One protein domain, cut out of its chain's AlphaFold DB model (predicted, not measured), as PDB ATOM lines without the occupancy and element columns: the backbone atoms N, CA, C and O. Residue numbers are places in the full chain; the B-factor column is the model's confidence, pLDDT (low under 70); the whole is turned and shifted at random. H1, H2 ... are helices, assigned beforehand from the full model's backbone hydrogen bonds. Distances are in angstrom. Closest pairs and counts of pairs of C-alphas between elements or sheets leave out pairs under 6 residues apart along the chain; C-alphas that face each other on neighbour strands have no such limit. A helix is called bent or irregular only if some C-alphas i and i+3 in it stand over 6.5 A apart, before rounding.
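AT A GLANCE: This is residues 16 to 83 of the 689 residues of an uncharacterized protein of Gigaspora rosea (UniProt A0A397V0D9). H3 and H2 form a helical hairpin, H4 packs across H2, and short H1 stays off them before the loop of residues 22 to 42. The printed part has 68 residues, four named helices, H1 to H4 in order, and no named strand: all helix. It is compact, spans 27 by 25 by 22 A, and has a radius of gyration of the C-alphas of 11.3 A.

HOW THE PARTS SIT: Start at H3, residues 57 to 68, which touches H2, residues 43 to 52, opposite ways at a shallow tilt of 17 degrees; closest C-alphas 59 and 49, 7.2 A. H2 touches H4, residues 73 to 81, about perpendicular at 85 degrees; closest C-alphas 45 and 80, 6.3 A. In H4 every O i to N i+4 pair is within hydrogen-bond range; H2 has 4 of 6, H3 2 of 8, H1, residues 16 to 21, 0 of 2; O i to N i+3, H3 6 of 9, H1 1 of 3.

IN THESE COORDINATES: Find C-alpha 57 at (-82.640, 11.981, -19.890); irregular H3, C-alphas 64 and 67 8.0 A apart, runs 18.5 A from there to C-alpha 68 at (-91.644, 6.377, -4.791).

THE WHOLE: The H1 to H2 link is long; 16 residues have pLDDT under 70.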
ATOM      1  N   ILE A  16     -82.588  14.780  -6.242       78.44
ATOM      2  CA  ILE A  16     -81.440  14.628  -5.333       78.44
ATOM      3  C   ILE A  16     -80.222  13.999  -6.028       78.44
ATOM      4  O   ILE A  16     -79.091  14.397  -5.772       78.44
ATOM      5  N   PHE A  17     -80.459  13.087  -6.974       72.00
ATOM      6  CA  PHE A  17     -79.413  12.409  -7.745       72.00
ATOM      7  C   PHE A  17     -78.934  13.216  -8.963       72.00
ATOM      8  O   PHE A  17     -77.875  12.935  -9.519       72.00
ATOM      9  N   LEU A  18     -79.700  14.227  -9.388       72.75
ATOM     10  CA  LEU A  18     -79.323  15.102 -10.501       72.75
ATOM     11  C   LEU A  18     -78.386  16.222 -10.045       72.75
ATOM     12  O   LEU A  18     -77.500  16.615 -10.800       72.75
ATOM     13  N   ALA A  19     -78.521  16.682  -8.800       68.50
ATOM     14  CA  ALA A  19     -77.655  17.702  -8.212       68.50
ATOM     15  C   ALA A  19     -76.164  17.314  -8.252       68.50
ATOM     16  O   ALA A  19     -75.317  18.142  -8.580       68.50
ATOM     17  N   SER A  20     -75.844  16.043  -7.976       67.31
ATOM     18  CA  SER A  20     -74.468  15.527  -8.008       67.31
ATOM     19  C   SER A  20     -73.911  15.391  -9.426       67.31
ATOM     20  O   SER A  20     -72.707  15.514  -9.626       67.31
ATOM     21  N   LYS A  21     -74.777  15.148 -10.418       70.00
ATOM     22  CA  LYS A  21     -74.385  14.969 -11.824       70.00
ATOM     23  C   LYS A  21     -74.263  16.300 -12.576       70.00
ATOM     24  O   LYS A  21     -73.466  16.407 -13.504       70.00
ATOM     25  N   TYR A  22     -74.996  17.324 -12.136       72.50
ATOM     26  CA  TYR A  22     -75.041  18.650 -12.757       72.50
ATOM     27  C   TYR A  22     -74.765  19.776 -11.740       72.50
ATOM     28  O   TYR A  22     -75.608  20.655 -11.541       72.50
ATOM     29  N   PRO A  23     -73.563  19.821 -11.127       61.84
ATOM     30  CA  PRO A  23     -73.253  20.742 -10.027       61.84
ATOM     31  C   PRO A  23     -73.267  22.223 -10.439       61.84
ATOM     32  O   PRO A  23     -73.409  23.111  -9.601       61.84
ATOM     33  N   LYS A  24     -73.147  22.511 -11.743       63.12
ATOM     34  CA  LYS A  24     -73.208  23.876 -12.287       63.12
ATOM     35  C   LYS A  24     -74.613  24.486 -12.213       63.12
ATOM     36  O   LYS A  24     -74.739  25.709 -12.242       63.12
ATOM     37  N   ASN A  25     -75.666  23.672 -12.097       66.81
ATOM     38  CA  ASN A  25     -77.038  24.163 -12.075       66.81
ATOM     39  C   ASN A  25     -77.570  24.215 -10.638       66.81
ATOM     40  O   ASN A  25     -78.212  23.287 -10.151       66.81
ATOM     41  N   LYS A  26     -77.303  25.337  -9.956       65.38
ATOM     42  CA  LYS A  26     -77.668  25.565  -8.542       65.38
ATOM     43  C   LYS A  26     -79.159  25.350  -8.230       65.38
ATOM     44  O   LYS A  26     -79.510  25.137  -7.079       65.38
ATOM     45  N   LEU A  27     -80.025  25.375  -9.247       65.81
ATOM     46  CA  LEU A  27     -81.470  25.139  -9.129       65.81
ATOM     47  C   LEU A  27     -81.857  23.664  -8.916       65.81
ATOM     48  O   LEU A  27     -83.033  23.395  -8.673       65.81
ATOM     49  N   LEU A  28     -80.902  22.733  -9.031       68.38
ATOM     50  CA  LEU A  28     -81.086  21.297  -8.779       68.38
ATOM     51  C   LEU A  28     -80.698  20.886  -7.349       68.38
ATOM     52  O   LEU A  28     -80.887  19.731  -6.970       68.38
ATOM     53  N   ILE A  29     -80.128  21.803  -6.561       73.56
ATOM     54  CA  ILE A  29     -79.680  21.521  -5.196       73.56
ATOM     55  C   ILE A  29     -80.902  21.466  -4.277       73.56
ATOM     56  O   ILE A  29     -81.660  22.427  -4.153       73.56
ATOM     57  N   CYS A  30     -81.085  20.325  -3.612       73.81
ATOM     58  CA  CYS A  30     -82.139  20.149  -2.623       73.81
ATOM     59  C   CYS A  30     -81.688  20.738  -1.282       73.81
ATOM     60  O   CYS A  30     -80.773  20.211  -0.653       73.81
ATOM     61  N   GLU A  31     -82.338  21.802  -0.823       65.81
ATOM     62  CA  GLU A  31     -82.158  22.304   0.542       65.81
ATOM     63  C   GLU A  31     -82.864  21.342   1.507       65.81
ATOM     64  O   GLU A  31     -84.066  21.112   1.384       65.81
ATOM     65  N   ILE A  32     -82.128  20.715   2.429       61.38
ATOM     66  CA  ILE A  32     -82.687  19.776   3.413       61.38
ATOM     67  C   ILE A  32     -82.983  20.570   4.695       61.38
ATOM     68  O   ILE A  32     -82.070  20.899   5.443       61.38
ATOM     69  N   GLY A  33     -84.256  20.903   4.925       62.56
ATOM     70  CA  GLY A  33     -84.754  21.623   6.108       62.56
ATOM     71  C   GLY A  33     -86.270  21.441   6.298       62.56
ATOM     72  O   GLY A  33     -86.893  20.692   5.539       62.56
ATOM     73  N   GLU A  34     -86.879  22.108   7.290       61.53
ATOM     74  CA  GLU A  34     -88.340  22.090   7.498       61.53
ATOM     75  C   GLU A  34     -89.070  22.746   6.314       61.53
ATOM     76  O   GLU A  34     -89.154  23.967   6.192       61.53
ATOM     77  N   GLN A  35     -89.602  21.924   5.407       74.56
ATOM     78  CA  GLN A  35     -90.286  22.379   4.195       74.56
ATOM     79  C   GLN A  35     -91.476  21.488   3.838       74.56
ATOM     80  O   GLN A  35     -91.581  20.344   4.286       74.56
ATOM     81  N   ARG A  36     -92.388  21.992   2.996       79.19
ATOM     82  CA  ARG A  36     -93.539  21.209   2.521       79.19
ATOM     83  C   ARG A  36     -93.141  20.270   1.384       79.19
ATOM     84  O   ARG A  36     -92.620  20.705   0.360       79.19
ATOM     85  N   TRP A  37     -93.486  18.995   1.521       84.56
ATOM     86  CA  TRP A  37     -93.187  17.953   0.538       84.56
ATOM     87  C   TRP A  37     -94.433  17.551  -0.245       84.56
ATOM     88  O   TRP A  37     -95.518  17.403   0.319       84.56
ATOM     89  N   ARG A  38     -94.292  17.359  -1.559       84.75
ATOM     90  CA  ARG A  38     -95.387  16.937  -2.447       84.75
ATOM     91  C   ARG A  38     -95.010  15.663  -3.194       84.75
ATOM     92  O   ARG A  38     -93.850  15.462  -3.525       84.75
ATOM     93  N   ASN A  39     -95.982  14.798  -3.490       86.31
ATOM     94  CA  ASN A  39     -95.717  13.576  -4.257       86.31
ATOM     95  C   ASN A  39     -95.355  13.905  -5.717       86.31
ATOM     96  O   ASN A  39     -96.079  14.651  -6.389       86.31
ATOM     97  N   ALA A  40     -94.278  13.295  -6.223       84.25
ATOM     98  CA  ALA A  40     -93.850  13.456  -7.615       84.25
ATOM     99  C   ALA A  40     -94.851  12.835  -8.610       84.25
ATOM    100  O   ALA A  40     -94.956  13.292  -9.743       84.25
ATOM    101  N   SER A  41     -95.670  11.875  -8.162       84.94
ATOM    102  CA  SER A  41     -96.780  11.290  -8.930       84.94
ATOM    103  C   SER A  41     -98.017  12.191  -9.072       84.94
ATOM    104  O   SER A  41     -99.017  11.779  -9.659       84.94
ATOM    105  N   SER A  42     -98.002  13.417  -8.536       83.44
ATOM    106  CA  SER A  42     -99.118  14.345  -8.742       83.44
ATOM    107  C   SER A  42     -99.232  14.743 -10.218       83.44
ATOM    108  O   SER A  42     -98.235  15.022 -10.878       83.44
ATOM    109  N   LYS A  43    -100.464  14.823 -10.742       83.12
ATOM    110  CA  LYS A  43    -100.741  15.069 -12.173       83.12
ATOM    111  C   LYS A  43    -100.010  16.297 -12.742       83.12
ATOM    112  O   LYS A  43     -99.586  16.278 -13.894       83.12
ATOM    113  N   ALA A  44     -99.848  17.353 -11.940       81.06
ATOM    114  CA  ALA A  44     -99.121  18.561 -12.330       81.06
ATOM    115  C   ALA A  44     -97.593  18.359 -12.370       81.06
ATOM    116  O   ALA A  44     -96.937  18.864 -13.279       81.06
ATOM    117  N   ALA A  45     -97.035  17.598 -11.423       82.50
ATOM    118  CA  ALA A  45     -95.612  17.278 -11.391       82.50
ATOM    119  C   ALA A  45     -95.219  16.336 -12.536       82.50
ATOM    120  O   ALA A  45     -94.262  16.631 -13.240       82.50
ATOM    121  N   VAL A  46     -95.995  15.273 -12.787       83.94
ATOM    122  CA  VAL A  46     -95.721  14.287 -13.853       83.94
ATOM    123  C   VAL A  46     -95.562  14.970 -15.214       83.94
ATOM    124  O   VAL A  46     -94.550  14.772 -15.880       83.94
ATOM    125  N   LYS A  47     -96.505  15.847 -15.593       84.81
ATOM    126  CA  LYS A  47     -96.440  16.584 -16.867       84.81
ATOM    127  C   LYS A  47     -95.171  17.428 -16.998       84.81
ATOM    128  O   LYS A  47     -94.590  17.504 -18.072       84.81
ATOM    129  N   LYS A  48     -94.743  18.082 -15.914       83.12
ATOM    130  CA  LYS A  48     -93.561  18.953 -15.926       83.12
ATOM    131  C   LYS A  48     -92.253  18.160 -15.895       83.12
ATOM    132  O   LYS A  48     -91.307  18.554 -16.567       83.12
ATOM    133  N   ILE A  49     -92.215  17.027 -15.191       83.94
ATOM    134  CA  ILE A  49     -91.067  16.105 -15.181       83.94
ATOM    135  C   ILE A  49     -90.861  15.490 -16.572       83.94
ATOM    136  O   ILE A  49     -89.727  15.427 -17.028       83.94
ATOM    137  N   GLN A  50     -91.937  15.114 -17.273       82.94
ATOM    138  CA  GLN A  50     -91.861  14.604 -18.651       82.94
ATOM    139  C   GLN A  50     -91.238  15.615 -19.622       82.94
ATOM    140  O   GLN A  50     -90.417  15.237 -20.450       82.94
ATOM    141  N   ILE A  51     -91.577  16.904 -19.496       81.00
ATOM    142  CA  ILE A  51     -90.958  17.965 -20.308       81.00
ATOM    143  C   ILE A  51     -89.466  18.092 -19.969       81.00
ATOM    144  O   ILE A  51     -88.623  18.139 -20.857       81.00
ATOM    145  N   LEU A  52     -89.117  18.076 -18.681       79.50
ATOM    146  CA  LEU A  52     -87.720  18.162 -18.245       79.50
ATOM    147  C   LEU A  52     -86.862  16.958 -18.615       79.50
ATOM    148  O   LEU A  52     -85.646  17.104 -18.719       79.50
ATOM    149  N   ALA A  53     -87.468  15.799 -18.855       80.44
ATOM    150  CA  ALA A  53     -86.748  14.614 -19.296       80.44
ATOM    151  C   ALA A  53     -86.115  14.773 -20.695       80.44
ATOM    152  O   ALA A  53     -85.238  13.992 -21.057       80.44
ATOM    153  N   GLN A  54     -86.498  15.809 -21.455       80.12
ATOM    154  CA  GLN A  54     -85.809  16.213 -22.688       80.12
ATOM    155  C   GLN A  54     -84.415  16.803 -22.414       80.12
ATOM    156  O   GLN A  54     -83.512  16.647 -23.231       80.12
ATOM    157  N   TYR A  55     -84.232  17.450 -21.259       76.81
ATOM    158  CA  TYR A  55     -82.976  18.094 -20.856       76.81
ATOM    159  C   TYR A  55     -82.150  17.212 -19.910       76.81
ATOM    160  O   TYR A  55     -80.923  17.255 -19.939       76.81
ATOM    161  N   PHE A  56     -82.820  16.391 -19.094       80.06
ATOM    162  CA  PHE A  56     -82.203  15.423 -18.184       80.06
ATOM    163  C   PHE A  56     -82.745  14.015 -18.478       80.06
ATOM    164  O   PHE A  56     -83.731  13.596 -17.857       80.06
ATOM    165  N   PRO A  57     -82.142  13.279 -19.429       76.81
ATOM    166  CA  PRO A  57     -82.640  11.981 -19.890       76.81
ATOM    167  C   PRO A  57     -82.787  10.935 -18.778       76.81
ATOM    168  O   PRO A  57     -83.597  10.019 -18.900       76.81
ATOM    169  N   GLU A  58     -82.054  11.076 -17.673       79.00
ATOM    170  CA  GLU A  58     -82.132  10.201 -16.500       79.00
ATOM    171  C   GLU A  58     -83.523  10.207 -15.860       79.00
ATOM    172  O   GLU A  58     -83.924   9.215 -15.251       79.00
ATOM    173  N   LEU A  59     -84.285  11.293 -16.023       79.94
ATOM    174  CA  LEU A  59     -85.656  11.371 -15.528       79.94
ATOM    175  C   LEU A  59     -86.600  10.427 -16.277       79.94
ATOM    176  O   LEU A  59     -87.559   9.968 -15.659       79.94
ATOM    177  N   ASN A  60     -86.324  10.078 -17.544       78.56
ATOM    178  CA  ASN A  60     -87.150   9.122 -18.298       78.56
ATOM    179  C   ASN A  60     -87.179   7.749 -17.622       78.56
ATOM    180  O   ASN A  60     -88.233   7.126 -17.548       78.56
ATOM    181  N   LEU A  61     -86.046   7.317 -17.058       79.19
ATOM    182  CA  LEU A  61     -85.932   6.038 -16.350       79.19
ATOM    183  C   LEU A  61     -86.722   6.018 -15.030       79.19
ATOM    184  O   LEU A  61     -87.006   4.951 -14.494       79.19
ATOM    185  N   LEU A  62     -87.076   7.192 -14.498       79.56
ATOM    186  CA  LEU A  62     -87.773   7.339 -13.220       79.56
ATOM    187  C   LEU A  62     -89.280   7.605 -13.378       79.56
ATOM    188  O   LEU A  62     -89.993   7.600 -12.370       79.56
ATOM    189  N   LEU A  63     -89.784   7.809 -14.605       81.19
ATOM    190  CA  LEU A  63     -91.194   8.132 -14.872       81.19
ATOM    191  C   LEU A  63     -92.159   7.035 -14.387       81.19
ATOM    192  O   LEU A  63     -93.198   7.348 -13.800       81.19
ATOM    193  N   ASP A  64     -91.787   5.763 -14.530       81.50
ATOM    194  CA  ASP A  64     -92.612   4.632 -14.075       81.50
ATOM    195  C   ASP A  64     -92.572   4.438 -12.546       81.50
ATOM    196  O   ASP A  64     -93.426   3.771 -11.952       81.50
ATOM    197  N   PHE A  65     -91.618   5.088 -11.872       83.69
ATOM    198  CA  PHE A  65     -91.368   4.948 -10.436       83.69
ATOM    199  C   PHE A  65     -91.721   6.203  -9.624       83.69
ATOM    200  O   PHE A  65     -91.482   6.239  -8.416       83.69
ATOM    201  N   LEU A  66     -92.375   7.210 -10.222       83.00
ATOM    202  CA  LEU A  66     -92.691   8.501  -9.577       83.00
ATOM    203  C   LEU A  66     -93.486   8.393  -8.265       83.00
ATOM    204  O   LEU A  66     -93.433   9.297  -7.432       83.00
ATOM    205  N   LYS A  67     -94.206   7.287  -8.039       84.38
ATOM    206  CA  LYS A  67     -94.910   7.016  -6.771       84.38
ATOM    207  C   LYS A  67     -93.965   6.877  -5.565       84.38
ATOM    208  O   LYS A  67     -94.409   7.090  -4.433       84.38
ATOM    209  N   HIS A  68     -92.690   6.559  -5.803       83.12
ATOM    210  CA  HIS A  68     -91.644   6.377  -4.791       83.12
ATOM    211  C   HIS A  68     -90.842   7.651  -4.493       83.12
ATOM    212  O   HIS A  68     -90.052   7.653  -3.554       83.12
ATOM    213  N   TYR A  69     -91.084   8.740  -5.228       86.12
ATOM    214  CA  TYR A  69     -90.343   9.991  -5.089       86.12
ATOM    215  C   TYR A  69     -91.237  11.154  -4.653       86.12
ATOM    216  O   TYR A  69     -92.460  11.170  -4.853       86.12
ATOM    217  N   SER A  70     -90.606  12.167  -4.070       87.94
ATOM    218  CA  SER A  70     -91.236  13.428  -3.690       87.94
ATOM    219  C   SER A  70     -90.580  14.622  -4.387       87.94
ATOM    220  O   SER A  70     -89.558  14.525  -5.070       87.94
ATOM    221  N   LEU A  71     -91.206  15.781  -4.230       86.38
ATOM    222  CA  LEU A  71     -90.674  17.083  -4.582       86.38
ATOM    223  C   LEU A  71     -90.654  17.933  -3.320       86.38
ATOM    224  O   LEU A  71     -91.687  18.092  -2.659       86.38
ATOM    225  N   CYS A  72     -89.485  18.483  -3.008       86.06
ATOM    226  CA  CYS A  72     -89.359  19.492  -1.971       86.06
ATOM    227  C   CYS A  72     -90.052  20.792  -2.410       86.06
ATOM    228  O   CYS A  72     -90.361  20.979  -3.593       86.06
ATOM    229  N   GLN A  73     -90.306  21.703  -1.471       81.25
ATOM    230  CA  GLN A  73     -91.046  22.933  -1.755       81.25
ATOM    231  C   GLN A  73     -90.343  23.785  -2.820       81.25
ATOM    232  O   GLN A  73     -91.000  24.291  -3.733       81.25
ATOM    233  N   THR A  74     -89.016  23.882  -2.745       80.88
ATOM    234  CA  THR A  74     -88.183  24.628  -3.696       80.88
ATOM    235  C   THR A  74     -88.277  24.039  -5.103       80.88
ATOM    236  O   THR A  74     -88.625  24.753  -6.045       80.88
ATOM    237  N   HIS A  75     -88.087  22.725  -5.256       84.38
ATOM    238  CA  HIS A  75     -88.187  22.068  -6.562       84.38
ATOM    239  C   HIS A  75     -89.605  22.079  -7.112       84.38
ATOM    240  O   HIS A  75     -89.788  22.346  -8.293       84.38
ATOM    241  N   TYR A  76     -90.626  21.864  -6.282       83.19
ATOM    242  CA  TYR A  76     -92.006  21.953  -6.744       83.19
ATOM    243  C   TYR A  76     -92.340  23.360  -7.254       83.19
ATOM    244  O   TYR A  76     -92.976  23.507  -8.297       83.19
ATOM    245  N   ASN A  77     -91.887  24.403  -6.559       79.00
ATOM    246  CA  ASN A  77     -92.141  25.777  -6.977       79.00
ATOM    247  C   ASN A  77     -91.365  26.143  -8.246       79.00
ATOM    248  O   ASN A  77     -91.939  26.754  -9.143       79.00
ATOM    249  N   ASN A  78     -90.103  25.730  -8.359       74.06
ATOM    250  CA  ASN A  78     -89.289  25.992  -9.545       74.06
ATOM    251  C   ASN A  78     -89.758  25.197 -10.775       74.06
ATOM    252  O   ASN A  78     -89.638  25.667 -11.905       74.06
ATOM    253  N   LEU A  79     -90.334  24.014 -10.554       77.44
ATOM    254  CA  LEU A  79     -90.796  23.105 -11.598       77.44
ATOM    255  C   LEU A  79     -92.231  23.378 -12.057       77.44
ATOM    256  O   LEU A  79     -92.510  23.402 -13.251       77.44
ATOM    257  N   VAL A  80     -93.156  23.501 -11.106       69.12
ATOM    258  CA  VAL A  80     -94.601  23.494 -11.368       69.12
ATOM    259  C   VAL A  80     -95.202  24.883 -11.200       69.12
ATOM    260  O   VAL A  80     -96.038  25.273 -12.008       69.12
ATOM    261  N   ALA A  81     -94.794  25.635 -10.172       61.84
ATOM    262  CA  ALA A  81     -95.425  26.922  -9.863       61.84
ATOM    263  C   ALA A  81     -94.862  28.095 -10.681       61.84
ATOM    264  O   ALA A  81     -95.608  29.005 -11.022       61.84
ATOM    265  N   ARG A  82     -93.556  28.095 -10.980       65.94
ATOM    266  CA  ARG A  82     -92.861  29.225 -11.619       65.94
ATOM    267  C   ARG A  82     -92.191  28.885 -12.955       65.94
ATOM    268  O   ARG A  82     -91.764  29.806 -13.637       65.94
ATOM    269  N   ASN A  83     -92.088  27.602 -13.329       69.94
ATOM    270  CA  ASN A  83     -91.361  27.105 -14.518       69.94
ATOM    271  C   ASN A  83     -89.917  27.633 -14.665       69.94
ATOM    272  O   ASN A  83     -89.335  27.555 -15.743       69.94
TER     273      ASN A  83